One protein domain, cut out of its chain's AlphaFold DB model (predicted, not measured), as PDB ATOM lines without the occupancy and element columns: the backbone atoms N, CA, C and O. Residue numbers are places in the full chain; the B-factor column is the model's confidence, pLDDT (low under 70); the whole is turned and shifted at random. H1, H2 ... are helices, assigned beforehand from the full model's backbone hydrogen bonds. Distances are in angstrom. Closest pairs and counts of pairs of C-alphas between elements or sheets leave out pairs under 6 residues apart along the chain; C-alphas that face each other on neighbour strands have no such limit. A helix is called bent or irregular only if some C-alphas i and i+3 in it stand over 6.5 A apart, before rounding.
ATOM      1  N   LYS A 117     -20.872  -7.120 -35.946       88.81
ATOM      2  CA  LYS A 117     -22.016  -7.077 -36.862       88.81
ATOM      3  C   LYS A 117     -23.156  -6.251 -36.267       88.81
ATOM      4  O   LYS A 117     -23.807  -5.513 -37.004       88.81
ATOM      5  N   GLN A 118     -23.396  -6.358 -34.963       87.56
ATOM      6  CA  GLN A 118     -24.322  -5.514 -34.216       87.56
ATOM      7  C   GLN A 118     -23.894  -4.052 -34.318       87.56
ATOM      8  O   GLN A 118     -24.710  -3.223 -34.716       87.56
ATOM      9  N   ALA A 119     -22.616  -3.761 -34.061       90.31
ATOM     10  CA  ALA A 119     -22.069  -2.413 -34.172       90.31
ATOM     11  C   ALA A 119     -22.217  -1.840 -35.590       90.31
ATOM     12  O   ALA A 119     -22.778  -0.763 -35.755       90.31
ATOM     13  N   GLU A 120     -21.787  -2.565 -36.628       89.44
ATOM     14  CA  GLU A 120     -21.924  -2.140 -38.030       89.44
ATOM     15  C   GLU A 120     -23.387  -1.947 -38.441       89.44
ATOM     16  O   GLU A 120     -23.725  -1.018 -39.176       89.44
ATOM     17  N   ASN A 121     -24.282  -2.823 -37.980       90.00
ATOM     18  CA  ASN A 121     -25.696  -2.692 -38.286       90.00
ATOM     19  C   ASN A 121     -26.304  -1.469 -37.597       90.00
ATOM     20  O   ASN A 121     -27.081  -0.751 -38.223       90.00
ATOM     21  N   TRP A 122     -25.948  -1.218 -36.340       90.31
ATOM     22  CA  TRP A 122     -26.394  -0.041 -35.611       90.31
ATOM     23  C   TRP A 122     -25.892   1.241 -36.278       90.31
ATOM     24  O   TRP A 122     -26.705   2.084 -36.661       90.31
ATOM     25  N   THR A 123     -24.582   1.363 -36.505       91.12
ATOM     26  CA  THR A 123     -23.988   2.573 -37.085       91.12
ATOM     27  C   THR A 123     -24.497   2.853 -38.493       91.12
ATOM     28  O   THR A 123     -24.701   4.009 -38.848       91.12
ATOM     29  N   ARG A 124     -24.795   1.821 -39.293       90.06
ATOM     30  CA  ARG A 124     -25.380   1.976 -40.634       90.06
ATOM     31  C   ARG A 124     -26.761   2.644 -40.636       90.06
ATOM     32  O   ARG A 124     -27.109   3.274 -41.630       90.06
ATOM     33  N   HIS A 125     -27.539   2.513 -39.563       86.94
ATOM     34  CA  HIS A 125     -28.886   3.087 -39.467       86.94
ATOM     35  C   HIS A 125     -28.934   4.416 -38.695       86.94
ATOM     36  O   HIS A 125     -30.009   5.005 -38.572       86.94
ATOM     37  N   MET A 126     -27.796   4.903 -38.190       87.94
ATOM     38  CA  MET A 126     -27.720   6.191 -37.500       87.94
ATOM     39  C   MET A 126     -28.053   7.341 -38.448       87.94
ATOM     40  O   MET A 126     -27.606   7.364 -39.596       87.94
ATOM     41  N   LYS A 127     -28.831   8.307 -37.956       87.88
ATOM     42  CA  LYS A 127     -29.141   9.545 -38.674       87.88
ATOM     43  C   LYS A 127     -28.215  10.632 -38.168       87.88
ATOM     44  O   LYS A 127     -28.375  11.121 -37.056       87.88
ATOM     45  N   ASN A 128     -27.272  11.018 -39.009       85.81
ATOM     46  CA  ASN A 128     -26.270  11.990 -38.644       85.81
ATOM     47  C   ASN A 128     -26.836  13.406 -38.623       85.81
ATOM     48  O   ASN A 128     -27.815  13.754 -39.291       85.81
ATOM     49  N   GLU A 129     -26.140  14.264 -37.891       71.56
ATOM     50  CA  GLU A 129     -26.499  15.667 -37.769       71.56
ATOM     51  C   GLU A 129     -26.446  16.468 -39.079       71.56
ATOM     52  O   GLU A 129     -27.176  17.448 -39.219       71.56
ATOM     53  N   ASP A 130     -25.603  16.050 -40.024       75.62
ATOM     54  CA  ASP A 130     -25.429  16.660 -41.345       75.62
ATOM     55  C   ASP A 130     -26.494  16.195 -42.356       75.62
ATOM     56  O   ASP A 130     -26.439  16.558 -43.530       75.62
ATOM     57  N   GLY A 131     -27.478  15.408 -41.903       79.88
ATOM     58  CA  GLY A 131     -28.541  14.845 -42.732       79.88
ATOM     59  C   GLY A 131     -28.141  13.566 -43.467       79.88
ATOM     60  O   GLY A 131     -28.989  12.966 -44.128       79.88
ATOM     61  N   SER A 132     -26.887  13.118 -43.346       86.81
ATOM     62  CA  SER A 132     -26.474  11.812 -43.859       86.81
ATOM     63  C   SER A 132     -26.992  10.671 -42.974       86.81
ATOM     64  O   SER A 132     -27.477  10.870 -41.861       86.81
ATOM     65  N   THR A 133     -26.934   9.445 -43.485       91.00
ATOM     66  CA  THR A 133     -27.265   8.232 -42.729       91.00
ATOM     67  C   THR A 133     -26.093   7.270 -42.811       91.00
ATOM     68  O   THR A 133     -25.488   7.129 -43.875       91.00
ATOM     69  N   GLY A 134     -25.787   6.610 -41.699       89.50
ATOM     70  CA  GLY A 134     -24.695   5.654 -41.591       89.50
ATOM     71  C   GLY A 134     -23.529   6.148 -40.744       89.50
ATOM     72  O   GLY A 134     -23.540   7.248 -40.198       89.50
ATOM     73  N   ALA A 135     -22.499   5.311 -40.647       91.44
ATOM     74  CA  ALA A 135     -21.315   5.620 -39.863       91.44
ATOM     75  C   ALA A 135     -20.585   6.855 -40.418       91.44
ATOM     76  O   ALA A 135     -20.313   6.936 -41.617       91.44
ATOM     77  N   LYS A 136     -20.223   7.788 -39.532       93.19
ATOM     78  CA  LYS A 136     -19.361   8.930 -39.852       93.19
ATOM     79  C   LYS A 136     -17.931   8.497 -40.157       93.19
ATOM     80  O   LYS A 136     -17.312   9.044 -41.066       93.19
ATOM     81  N   TRP A 137     -17.427   7.533 -39.392       94.38
ATOM     82  CA  TRP A 137     -16.106   6.942 -39.573       94.38
ATOM     83  C   TRP A 137     -16.231   5.447 -39.789       94.38
ATOM     84  O   TRP A 137     -17.024   4.769 -39.136       94.38
ATOM     85  N   THR A 138     -15.414   4.929 -40.694       93.44
ATOM     86  CA  THR A 138     -15.273   3.499 -40.954       93.44
ATOM     87  C   THR A 138     -14.532   2.802 -39.814       93.44
ATOM     88  O   THR A 138     -13.812   3.415 -39.025       93.44
ATOM     89  N   PHE A 139     -14.681   1.480 -39.736       91.94
ATOM     90  CA  PHE A 139     -14.004   0.679 -38.717       91.94
ATOM     91  C   PHE A 139     -12.471   0.793 -38.799       91.94
ATOM     92  O   PHE A 139     -11.793   0.871 -37.776       91.94
ATOM     93  N   ASP A 140     -11.922   0.866 -40.014       93.19
ATOM     94  CA  ASP A 140     -10.479   0.991 -40.230       93.19
ATOM     95  C   ASP A 140      -9.945   2.382 -39.866       93.19
ATOM     96  O   ASP A 140      -8.844   2.495 -39.327       93.19
ATOM     97  N   GLU A 141     -10.716   3.446 -40.117       93.62
ATOM     98  CA  GLU A 141     -10.379   4.794 -39.642       93.62
ATOM     99  C   GLU A 141     -10.347   4.843 -38.119       93.62
ATOM    100  O   GLU A 141      -9.375   5.335 -37.546       93.62
ATOM    101  N   ILE A 142     -11.351   4.261 -37.459       94.00
ATOM    102  CA  ILE A 142     -11.391   4.203 -36.000       94.00
ATOM    103  C   ILE A 142     -10.199   3.426 -35.436       94.00
ATOM    104  O   ILE A 142      -9.556   3.902 -34.504       94.00
ATOM    105  N   LYS A 143      -9.825   2.287 -36.025       93.06
ATOM    106  CA  LYS A 143      -8.621   1.555 -35.601       93.06
ATOM    107  C   LYS A 143      -7.349   2.400 -35.692       93.06
ATOM    108  O   LYS A 143      -6.522   2.350 -34.786       93.06
ATOM    109  N   LYS A 144      -7.193   3.189 -36.759       94.31
ATOM    110  CA  LYS A 144      -6.058   4.119 -36.890       94.31
ATOM    111  C   LYS A 144      -6.099   5.201 -35.812       94.31
ATOM    112  O   LYS A 144      -5.070   5.482 -35.207       94.31
ATOM    113  N   VAL A 145      -7.277   5.761 -35.537       94.56
ATOM    114  CA  VAL A 145      -7.474   6.751 -34.466       94.56
ATOM    115  C   VAL A 145      -7.112   6.157 -33.104       94.56
ATOM    116  O   VAL A 145      -6.390   6.800 -32.347       94.56
ATOM    117  N   MET A 146      -7.528   4.923 -32.807       92.56
ATOM    118  CA  MET A 146      -7.175   4.235 -31.560       92.56
ATOM    119  C   MET A 146      -5.661   4.080 -31.401       92.56
ATOM    120  O   MET A 146      -5.121   4.410 -30.348       92.56
ATOM    121  N   GLN A 147      -4.975   3.643 -32.461       92.88
ATOM    122  CA  GLN A 147      -3.517   3.494 -32.468       92.88
ATOM    123  C   GLN A 147      -2.801   4.831 -32.254       92.88
ATOM    124  O   GLN A 147      -1.850   4.904 -31.485       92.88
ATOM    125  N   GLN A 148      -3.267   5.901 -32.900       92.38
ATOM    126  CA  GLN A 148      -2.682   7.239 -32.755       92.38
ATOM    127  C   GLN A 148      -2.886   7.834 -31.355       92.38
ATOM    128  O   GLN A 148      -2.062   8.627 -30.907       92.38
ATOM    129  N   ASN A 149      -3.965   7.449 -30.669       90.19
ATOM    130  CA  ASN A 149      -4.367   8.001 -29.372       90.19
ATOM    131  C   ASN A 149      -4.102   7.056 -28.187       90.19
ATOM    132  O   ASN A 149      -4.610   7.309 -27.088       90.19
ATOM    133  N   ASN A 150      -3.337   5.977 -28.411       89.88
ATOM    134  CA  ASN A 150      -3.027   4.934 -27.426       89.88
ATOM    135  C   ASN A 150      -4.271   4.481 -26.640       89.88
ATOM    136  O   ASN A 150      -4.292   4.507 -25.411       89.88
ATOM    137  N   VAL A 151      -5.346   4.153 -27.360       87.56
ATOM    138  CA  VAL A 151      -6.613   3.692 -26.774       87.56
ATOM    139  C   VAL A 151      -6.597   2.167 -26.664       87.56
ATOM    140  O   VAL A 151      -6.445   1.501 -27.685       87.56
ATOM    141  N   ASP A 152      -6.790   1.631 -25.454       86.19
ATOM    142  CA  ASP A 152      -6.709   0.185 -25.150       86.19
ATOM    143  C   ASP A 152      -8.077  -0.466 -24.846       86.19
ATOM    144  O   ASP A 152      -8.182  -1.480 -24.162       86.19
ATOM    145  N   CYS A 153      -9.170   0.125 -25.332       86.31
ATOM    146  CA  CYS A 153     -10.507  -0.452 -25.190       86.31
ATOM    147  C   CYS A 153     -10.871  -1.364 -26.375       86.31
ATOM    148  O   CYS A 153     -10.128  -1.495 -27.350       86.31
ATOM    149  N   ASP A 154     -12.031  -2.020 -26.292       90.44
ATOM    150  CA  ASP A 154     -12.505  -2.888 -27.367       90.44
ATOM    151  C   ASP A 154     -12.755  -2.080 -28.663       90.44
ATOM    152  O   ASP A 154     -13.541  -1.126 -28.647       90.44
ATOM    153  N   PRO A 155     -12.136  -2.441 -29.808       91.25
ATOM    154  CA  PRO A 155     -12.279  -1.672 -31.043       91.25
ATOM    155  C   PRO A 155     -13.703  -1.608 -31.598       91.25
ATOM    156  O   PRO A 155     -14.034  -0.667 -32.321       91.25
ATOM    157  N   VAL A 156     -14.541  -2.607 -31.308       92.88
ATOM    158  CA  VAL A 156     -15.946  -2.632 -31.729       92.88
ATOM    159  C   VAL A 156     -16.757  -1.654 -30.897       92.88
ATOM    160  O   VAL A 156     -17.487  -0.834 -31.461       92.88
ATOM    161  N   GLU A 157     -16.583  -1.688 -29.578       92.69
ATOM    162  CA  GLU A 157     -17.285  -0.777 -28.674       92.69
ATOM    163  C   GLU A 157     -16.863   0.675 -28.913       92.69
ATOM    164  O   GLU A 157     -17.704   1.577 -28.979       92.69
ATOM    165  N   PHE A 158     -15.572   0.904 -29.149       94.81
ATOM    166  CA  PHE A 158     -15.049   2.222 -29.486       94.81
ATOM    167  C   PHE A 158     -15.599   2.738 -30.822       94.81
ATOM    168  O   PHE A 158     -16.042   3.882 -30.913       94.81
ATOM    169  N   TYR A 159     -15.651   1.886 -31.851       96.00
ATOM    170  CA  TYR A 159     -16.237   2.225 -33.149       96.00
ATOM    171  C   TYR A 159     -17.707   2.641 -33.055       96.00
ATOM    172  O   TYR A 159     -18.097   3.665 -33.625       96.00
ATOM    173  N   ALA A 160     -18.522   1.864 -32.342       94.56
ATOM    174  CA  ALA A 160     -19.932   2.175 -32.163       94.56
ATOM    175  C   ALA A 160     -20.120   3.456 -31.335       94.56
ATOM    176  O   ALA A 160     -20.903   4.320 -31.727       94.56
ATOM    177  N   THR A 161     -19.342   3.631 -30.263       95.69
ATOM    178  CA  THR A 161     -19.399   4.823 -29.402       95.69
ATOM    179  C   THR A 161     -19.020   6.095 -30.156       95.69
ATOM    180  O   THR A 161     -19.747   7.079 -30.090       95.69
ATOM    181  N   MET A 162     -17.933   6.078 -30.933       95.75
ATOM    182  CA  MET A 162     -17.496   7.231 -31.732       95.75
ATOM    183  C   MET A 162     -18.581   7.692 -32.712       95.75
ATOM    184  O   MET A 162     -18.894   8.881 -32.795       95.75
ATOM    185  N   ASN A 163     -19.186   6.752 -33.440       94.94
ATOM    186  CA  ASN A 163     -20.241   7.067 -34.403       94.94
ATOM    187  C   ASN A 163     -21.545   7.509 -33.717       94.94
ATOM    188  O   ASN A 163     -22.180   8.451 -34.186       94.94
ATOM    189  N   MET A 164     -21.899   6.895 -32.584       93.69
ATOM    190  CA  MET A 164     -23.034   7.315 -31.756       93.69
ATOM    191  C   MET A 164     -22.856   8.750 -31.250       93.69
ATOM    192  O   MET A 164     -23.758   9.567 -31.407       93.69
ATOM    193  N   LEU A 165     -21.672   9.098 -30.735       93.50
ATOM    194  CA  LEU A 165     -21.384  10.447 -30.247       93.50
ATOM    195  C   LEU A 165     -21.531  11.503 -31.347       93.50
ATOM    196  O   LEU A 165     -22.056  12.586 -31.093       93.50
ATOM    197  N   TYR A 166     -21.108  11.196 -32.575       92.25
ATOM    198  CA  TYR A 166     -21.318  12.091 -33.715       92.25
ATOM    199  C   TYR A 166     -22.802  12.238 -34.074       92.25
ATOM    200  O   TYR A 166     -23.278  13.358 -34.261       92.25
ATOM    201  N   SER A 167     -23.530  11.120 -34.149       89.25
ATOM    202  CA  SER A 167     -24.961  11.094 -34.473       89.25
ATOM    203  C   SER A 167     -25.791  11.895 -33.463       89.25
ATOM    204  O   SER A 167     -26.556  12.780 -33.852       89.25
ATOM    205  N   ASP A 168     -25.598  11.631 -32.168       87.75
ATOM    206  CA  ASP A 168     -26.488  12.117 -31.111       87.75
ATOM    207  C   ASP A 168     -26.047  13.484 -30.564       87.75
ATOM    208  O   ASP A 168     -26.876  14.368 -30.333       87.75
ATOM    209  N   TYR A 169     -24.734  13.698 -30.405       89.56
ATOM    210  CA  TYR A 169     -24.179  14.888 -29.745       89.56
ATOM    211  C   TYR A 169     -23.434  15.840 -30.686       89.56
ATOM    212  O   TYR A 169     -23.131  16.969 -30.284       89.56
ATOM    213  N   GLY A 170     -23.191  15.454 -31.945       88.94
ATOM    214  CA  GLY A 170     -22.403  16.246 -32.897       88.94
ATOM    215  C   GLY A 170     -22.875  17.698 -33.026       88.94
ATOM    216  O   GLY A 170     -22.054  18.618 -33.010       88.94
ATOM    217  N   LYS A 171     -24.199  17.929 -33.004       89.56
ATOM    218  CA  LYS A 171     -24.780  19.284 -33.110       89.56
ATOM    219  C   LYS A 171     -24.376  20.169 -31.944       89.56
ATOM    220  O   LYS A 171     -24.092  21.352 -32.123       89.56
ATOM    221  N   VAL A 172     -24.363  19.595 -30.743       92.44
ATOM    222  CA  VAL A 172     -23.969  20.294 -29.518       92.44
ATOM    223  C   VAL A 172     -22.471  20.572 -29.557       92.44
ATOM    224  O   VAL A 172     -22.056  21.704 -29.324       92.44
ATOM    225  N   PHE A 173     -21.661  19.585 -29.936       92.38
ATOM    226  CA  PHE A 173     -20.212  19.758 -30.019       92.38
ATOM    227  C   PHE A 173     -19.818  20.827 -31.042       92.38
ATOM    228  O   PHE A 173     -18.932  21.637 -30.772       92.38
ATOM    229  N   LYS A 174     -20.511  20.895 -32.185       91.12
ATOM    230  CA  LYS A 174     -20.313  21.958 -33.181       91.12
ATOM    231  C   LYS A 174     -20.743  23.322 -32.661       91.12
ATOM    232  O   LYS A 174     -20.018  24.291 -32.845       91.12
ATOM    233  N   LYS A 175     -21.894  23.403 -31.988       93.94
ATOM    234  CA  LYS A 175     -22.389  24.655 -31.392       93.94
ATOM    235  C   LYS A 175     -21.379  25.274 -30.420       93.94
ATOM    236  O   LYS A 175     -21.312  26.495 -30.322       93.94
ATOM    237  N   HIS A 176     -20.623  24.443 -29.710       95.25
ATOM    238  CA  HIS A 176     -19.613  24.873 -28.746       95.25
ATOM    239  C   HIS A 176     -18.185  24.937 -29.312       95.25
ATOM    240  O   HIS A 176     -17.265  25.195 -28.547       95.25
ATOM    241  N   ASP A 177     -17.998  24.723 -30.618       94.06
ATOM    242  CA  ASP A 177     -16.687  24.719 -31.289       94.06
ATOM    243  C   ASP A 177     -15.680  23.706 -30.700       94.06
ATOM    244  O   ASP A 177     -14.469  23.912 -30.687       94.06
ATOM    245  N   VAL A 178     -16.189  22.573 -30.202       94.25
ATOM    246  CA  VAL A 178     -15.381  21.484 -29.617       94.25
ATOM    247  C   VAL A 178     -15.398  20.206 -30.453       94.25
ATOM    248  O   VAL A 178     -14.776  19.224 -30.063       94.25
ATOM    249  N   ALA A 179     -16.076  20.193 -31.607       92.56
ATOM    250  CA  ALA A 179     -16.252  19.026 -32.486       92.56
ATOM    251  C   ALA A 179     -14.963  18.587 -33.222       92.56
ATOM    252  O   ALA A 179     -14.943  18.427 -34.444       92.56
ATOM    253  N   THR A 180     -13.880  18.379 -32.479       94.44
ATOM    254  CA  THR A 180     -12.583  17.897 -32.957       94.44
ATOM    255  C   THR A 180     -12.458  16.391 -32.745       94.44
ATOM    256  O   THR A 180     -13.045  15.843 -31.815       94.44
ATOM    257  N   MET A 181     -11.658  15.709 -33.573       94.31
ATOM    258  CA  MET A 181     -11.415  14.264 -33.426       94.31
ATOM    259  C   MET A 181     -10.927  13.898 -32.015       94.31
ATOM    260  O   MET A 181     -11.421  12.937 -31.440       94.31
ATOM    261  N   GLN A 182     -10.011  14.687 -31.442       94.06
ATOM    262  CA  GLN A 182      -9.502  14.452 -30.088       94.06
ATOM    263  C   GLN A 182     -10.624  14.491 -29.047       94.06
ATOM    264  O   GLN A 182     -10.721  13.598 -28.215       94.06
ATOM    265  N   PHE A 183     -11.519  15.475 -29.144       94.69
ATOM    266  CA  PHE A 183     -12.649  15.592 -28.231       94.69
ATOM    267  C   PHE A 183     -13.595  14.387 -28.327       94.69
ATOM    268  O   PHE A 183     -14.035  13.869 -27.304       94.69
ATOM    269  N   TYR A 184     -13.868  13.883 -29.537       95.75
ATOM    270  CA  TYR A 184     -14.648  12.650 -29.704       95.75
ATOM    271  C   TYR A 184     -13.961  11.439 -29.064       95.75
ATOM    272  O   TYR A 184     -14.636  10.645 -28.414       95.75
ATOM    273  N   VAL A 185     -12.637  11.315 -29.208       95.19
ATOM    274  CA  VAL A 185     -11.855  10.244 -28.570       95.19
ATOM    275  C   VAL A 185     -11.956  10.328 -27.048       95.19
ATOM    276  O   VAL A 185     -12.231   9.316 -26.406       95.19
ATOM    277  N   ASP A 186     -11.777  11.517 -26.475       94.50
ATOM    278  CA  ASP A 186     -11.816  11.726 -25.026       94.50
ATOM    279  C   ASP A 186     -13.216  11.433 -24.461       94.50
ATOM    280  O   ASP A 186     -13.353  10.739 -23.455       94.50
ATOM    281  N   MET A 187     -14.267  11.873 -25.159       95.06
ATOM    282  CA  MET A 187     -15.655  11.570 -24.801       95.06
ATOM    283  C   MET A 187     -15.975  10.076 -24.923       95.06
ATOM    284  O   MET A 187     -16.672   9.528 -24.071       95.06
ATOM    285  N   ALA A 188     -15.471   9.402 -25.959       94.81
ATOM    286  CA  ALA A 188     -15.673   7.967 -26.135       94.81
ATOM    287  C   ALA A 188     -14.985   7.159 -25.027       94.81
ATOM    288  O   ALA A 188     -15.587   6.224 -24.501       94.81
ATOM    289  N   LYS A 189     -13.766   7.549 -24.629       92.56
ATOM    290  CA  LYS A 189     -13.074   6.967 -23.469       92.56
ATOM    291  C   LYS A 189     -13.877   7.176 -22.194       92.56
ATOM    292  O   LYS A 189     -14.233   6.200 -21.550       92.56
ATOM    293  N   ALA A 190     -14.254   8.419 -21.895       92.00
ATOM    294  CA  ALA A 190     -15.038   8.740 -20.704       92.00
ATOM    295  C   ALA A 190     -16.377   7.985 -20.654       92.00
ATOM    296  O   ALA A 190     -16.837   7.606 -19.582       92.00
ATOM    297  N   PHE A 191     -17.009   7.737 -21.804       92.00
ATOM    298  CA  PHE A 191     -18.236   6.948 -21.861       92.00
ATOM    299  C   PHE A 191     -18.003   5.467 -21.532       92.00
ATOM    300  O   PHE A 191     -18.813   4.887 -20.804       92.00
ATOM    301  N   LEU A 192     -16.948   4.860 -22.091       89.94
ATOM    302  CA  LEU A 192     -16.652   3.426 -21.982       89.94
ATOM    303  C   LEU A 192     -15.950   3.039 -20.673       89.94
ATOM    304  O   LEU A 192     -16.176   1.941 -20.178       89.94
ATOM    305  N   GLU A 193     -15.123   3.929 -20.130       88.31
ATOM    306  CA  GLU A 193     -14.320   3.739 -18.910       88.31
ATOM    307  C   GLU A 193     -15.031   4.277 -17.652       88.31
ATOM    308  O   GLU A 193     -14.404   4.536 -16.633       88.31
ATOM    309  N   ASP A 194     -16.345   4.482 -17.727       89.12
ATOM    310  CA  ASP A 194     -17.163   4.942 -16.606       89.12
ATOM    311  C   ASP A 194     -17.303   3.840 -15.543       89.12
ATOM    312  O   ASP A 194     -18.082   2.897 -15.714       89.12
ATOM    313  N   ASP A 195     -16.544   3.966 -14.453       81.00
ATOM    314  CA  ASP A 195     -16.502   3.005 -13.341       81.00
ATOM    315  C   ASP A 195     -17.857   2.838 -12.632       81.00
ATOM    316  O   ASP A 195     -18.136   1.774 -12.070       81.00
ATOM    317  N   ASP A 196     -18.720   3.857 -12.686       86.44
ATOM    318  CA  ASP A 196     -20.058   3.825 -12.085       86.44
ATOM    319  C   ASP A 196     -21.091   3.132 -12.997       86.44
ATOM    320  O   ASP A 196     -22.256   2.947 -12.622       86.44
ATOM    321  N   ALA A 197     -20.693   2.727 -14.208       82.69
ATOM    322  CA  ALA A 197     -21.589   2.109 -15.168       82.69
ATOM    323  C   ALA A 197     -21.778   0.601 -14.958       82.69
ATOM    324  O   ALA A 197     -20.940  -0.141 -14.445       82.69
ATOM    325  N   VAL A 198     -22.912   0.105 -15.458       82.19
ATOM    326  CA  VAL A 198     -23.159  -1.335 -15.564       82.19
ATOM    327  C   VAL A 198     -22.162  -2.001 -16.519       82.19
ATOM    328  O   VAL A 198     -21.742  -1.416 -17.520       82.19
ATOM    329  N   LYS A 199     -21.829  -3.274 -16.259       81.94
ATOM    330  CA  LYS A 199     -20.987  -4.080 -17.159       81.94
ATOM    331  C   LYS A 199     -21.564  -4.112 -18.578       81.94
ATOM    332  O   LYS A 199     -22.776  -4.247 -18.752       81.94
ATOM    333  N   ASN A 200     -20.677  -4.052 -19.575       84.88
ATOM    334  CA  ASN A 200     -21.025  -3.970 -20.998       84.88
ATOM    335  C   ASN A 200     -22.001  -2.810 -21.278       84.88
ATOM    336  O   ASN A 200     -23.001  -2.984 -21.977       84.88
ATOM    337  N   LYS A 201     -21.718  -1.627 -20.707       88.31
ATOM    338  CA  LYS A 201     -22.538  -0.404 -20.791       88.31
ATOM    339  C   LYS A 201     -23.068  -0.134 -22.196       88.31
ATOM    340  O   LYS A 201     -24.243   0.186 -22.350       88.31
ATOM    341  N   LEU A 202     -22.227  -0.287 -23.219       87.69
ATOM    342  CA  LEU A 202     -22.620  -0.035 -24.603       87.69
ATOM    343  C   LEU A 202     -23.661  -1.037 -25.124       87.69
ATOM    344  O   LEU A 202     -24.614  -0.629 -25.782       87.69
ATOM    345  N   GLU A 203     -23.523  -2.327 -24.807       87.00
ATOM    346  CA  GLU A 203     -24.515  -3.344 -25.184       87.00
ATOM    347  C   GLU A 203     -25.851  -3.093 -24.472       87.00
ATOM    348  O   GLU A 203     -26.919  -3.187 -25.080       87.00
ATOM    349  N   GLN A 204     -25.801  -2.686 -23.200       86.25
ATOM    350  CA  GLN A 204     -26.999  -2.305 -22.450       86.25
ATOM    351  C   GLN A 204     -27.666  -1.062 -23.052       86.25
ATOM    352  O   GLN A 204     -28.881  -1.054 -23.263       86.25
ATOM    353  N   TYR A 205     -26.877  -0.038 -23.389       87.38
ATOM    354  CA  TYR A 205     -27.361   1.158 -24.077       87.38
ATOM    355  C   TYR A 205     -28.042   0.789 -25.397       87.38
ATOM    356  O   TYR A 205     -29.184   1.172 -25.643       87.38
ATOM    357  N   TYR A 206     -27.392  -0.032 -26.219       86.31
ATOM    358  CA  TYR A 206     -27.961  -0.477 -27.484       86.31
ATOM    359  C   TYR A 206     -29.283  -1.231 -27.298       86.31
ATOM    360  O   TYR A 206     -30.265  -0.946 -27.983       86.31
ATOM    361  N   LYS A 207     -29.352  -2.162 -26.343       83.06
ATOM    362  CA  LYS A 207     -30.551  -2.978 -26.124       83.06
ATOM    363  C   LYS A 207     -31.747  -2.178 -25.608       83.06
ATOM    364  O   LYS A 207     -32.863  -2.478 -26.024       83.06
ATOM    365  N   TYR A 208     -31.526  -1.254 -24.676       84.12
ATOM    366  CA  TYR A 208     -32.609  -0.600 -23.934       84.12
ATOM    367  C   TYR A 208     -32.926   0.818 -24.410       84.12
ATOM    368  O   TYR A 208     -34.041   1.283 -24.188       84.12
ATOM    369  N   VAL A 209     -31.976   1.499 -25.054       83.62
ATOM    370  CA  VAL A 209     -32.148   2.885 -25.518       83.62
ATOM    371  C   VAL A 209     -32.312   2.953 -27.031       83.62
ATOM    372  O   VAL A 209     -33.119   3.731 -27.520       83.62
ATOM    373  N   VAL A 210     -31.554   2.152 -27.779       82.50
ATOM    374  CA  VAL A 210     -31.499   2.265 -29.246       82.50
ATOM    375  C   VAL A 210     -32.473   1.312 -29.935       82.50
ATOM    376  O   VAL A 210     -33.126   1.682 -30.911       82.50
ATOM    377  N   ARG A 211     -32.525   0.055 -29.489       76.44
ATOM    378  CA  ARG A 211     -33.318  -0.991 -30.134       76.44
ATOM    379  C   ARG A 211     -34.775  -0.913 -29.664       76.44
ATOM    380  O   ARG A 211     -35.054  -1.167 -28.494       76.44
TER     381      ARG A 211
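AT A GLANCE: This is residues 117 to 211 of the 212 residues of an uncharacterized protein of Clostridiaceae bacterium (UniProt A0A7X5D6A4). A long, kinked helix, H3, runs through the middle of a small helical body, and three shorter helices pack on its first part: H1 side by side with it, H2 crosswise, and H4 folding back across it after a tight turn. H5, the last helix, sits out near H1 and near the early part of H3, while residues 194 to 199, in the link before it, stick out. The printed part has 95 residues, with five named helices in the order H1, H2, H3, H4, H5 and no named strand; its class is all helix. It is compact, with a radius of gyration of the C-alphas of 12.6 A, and its rounded outline spans 32 by 30 by 26 A.

HOW THE PARTS SIT: H1, residues 117 to 125, touches H3, residues 155 to 175, through residues 156 to 164 of H3 alone. Their closest C-alphas are those of Ala 119 and Ala 160, 5.4 A apart, and the two helices run the same way at a shallow tilt of 21 degrees. H3 is the hub, touching three other helices. H2, residues 139 to 148, touches residues 155 to 159 of H3 alone and stands about perpendicular to it, at 86 degrees; the closest C-alphas are those of Ile 142 and Tyr 159, 6.0 A apart. H1 and H2 are only just apart, their closest C-alphas being 8.4 A from each other. H4, residues 181 to 192, touches residues 157 to 166 of H3 alone, with the C-alphas of Thr 161 and Ala 188 the closest at 5.9 A. H3 and H4 run opposite ways at a steep tilt of 61 degrees. H2 and H4 are near each other, with 5 pairs of C-alphas within 10 A, whereas H1 and H4 are apart. H5, residues 201 to 210, is close to H3 but not clearly touching it; the closest C-alphas, of Glu 157 and Leu 202, are 6.8 A apart. H5 is also close to H4 but not clearly touching, with the C-alphas of Leu 192 and Lys 201 the closest at 7.1 A. H1 and H5 are near each other, with 7 pairs of C-alphas within 10 A, and H2 and H5 are apart. The helix packing is mostly crossed, but only just: 1 of 3 pairs is at a shallow tilt. Each O i to N i+4 pair is within hydrogen-bond range in H2, H4 and H5, against 4 of 5 in H1 and 15 of 17 in H3.

IN THESE COORDINATES: H1 begins at C-alpha 117, at (-22.016, -7.077, -36.862), and measures 12.5 A from first to last C-alpha. H2, residues 139 to 148, measures 14.4 A. H3, residues 155 to 175, is the longest helix by residues, with 21, and measures 28.2 A from C-alpha 155 at (-12.279, -1.672, -31.043). It has a kink of 62 degrees near residue 169 and is irregular, with C-alphas 168 and 171 lying 7.6 A apart. H4, residues 181 to 192, measures 16.6 A. H5, residues 201 to 210, measures 12.6 A and ends at C-alpha 210, at (-31.499, 2.265, -29.246). H5 is neither bent nor irregular, but only just: C-alphas 207 and 210 are 6.2 A apart.

THE WHOLE: The two C-alphas farthest apart are those of Gly 131 and Asp 195, at 33.9 A. The printed part has no cut. The link from H1 to H2, residues 126 to 138, is long; H2 to H3 and H4 to H5 are joined by short links, and H3 to H4 by a tight one. The mean pLDDT of the printed part is 89.9, and no printed residue is under 70.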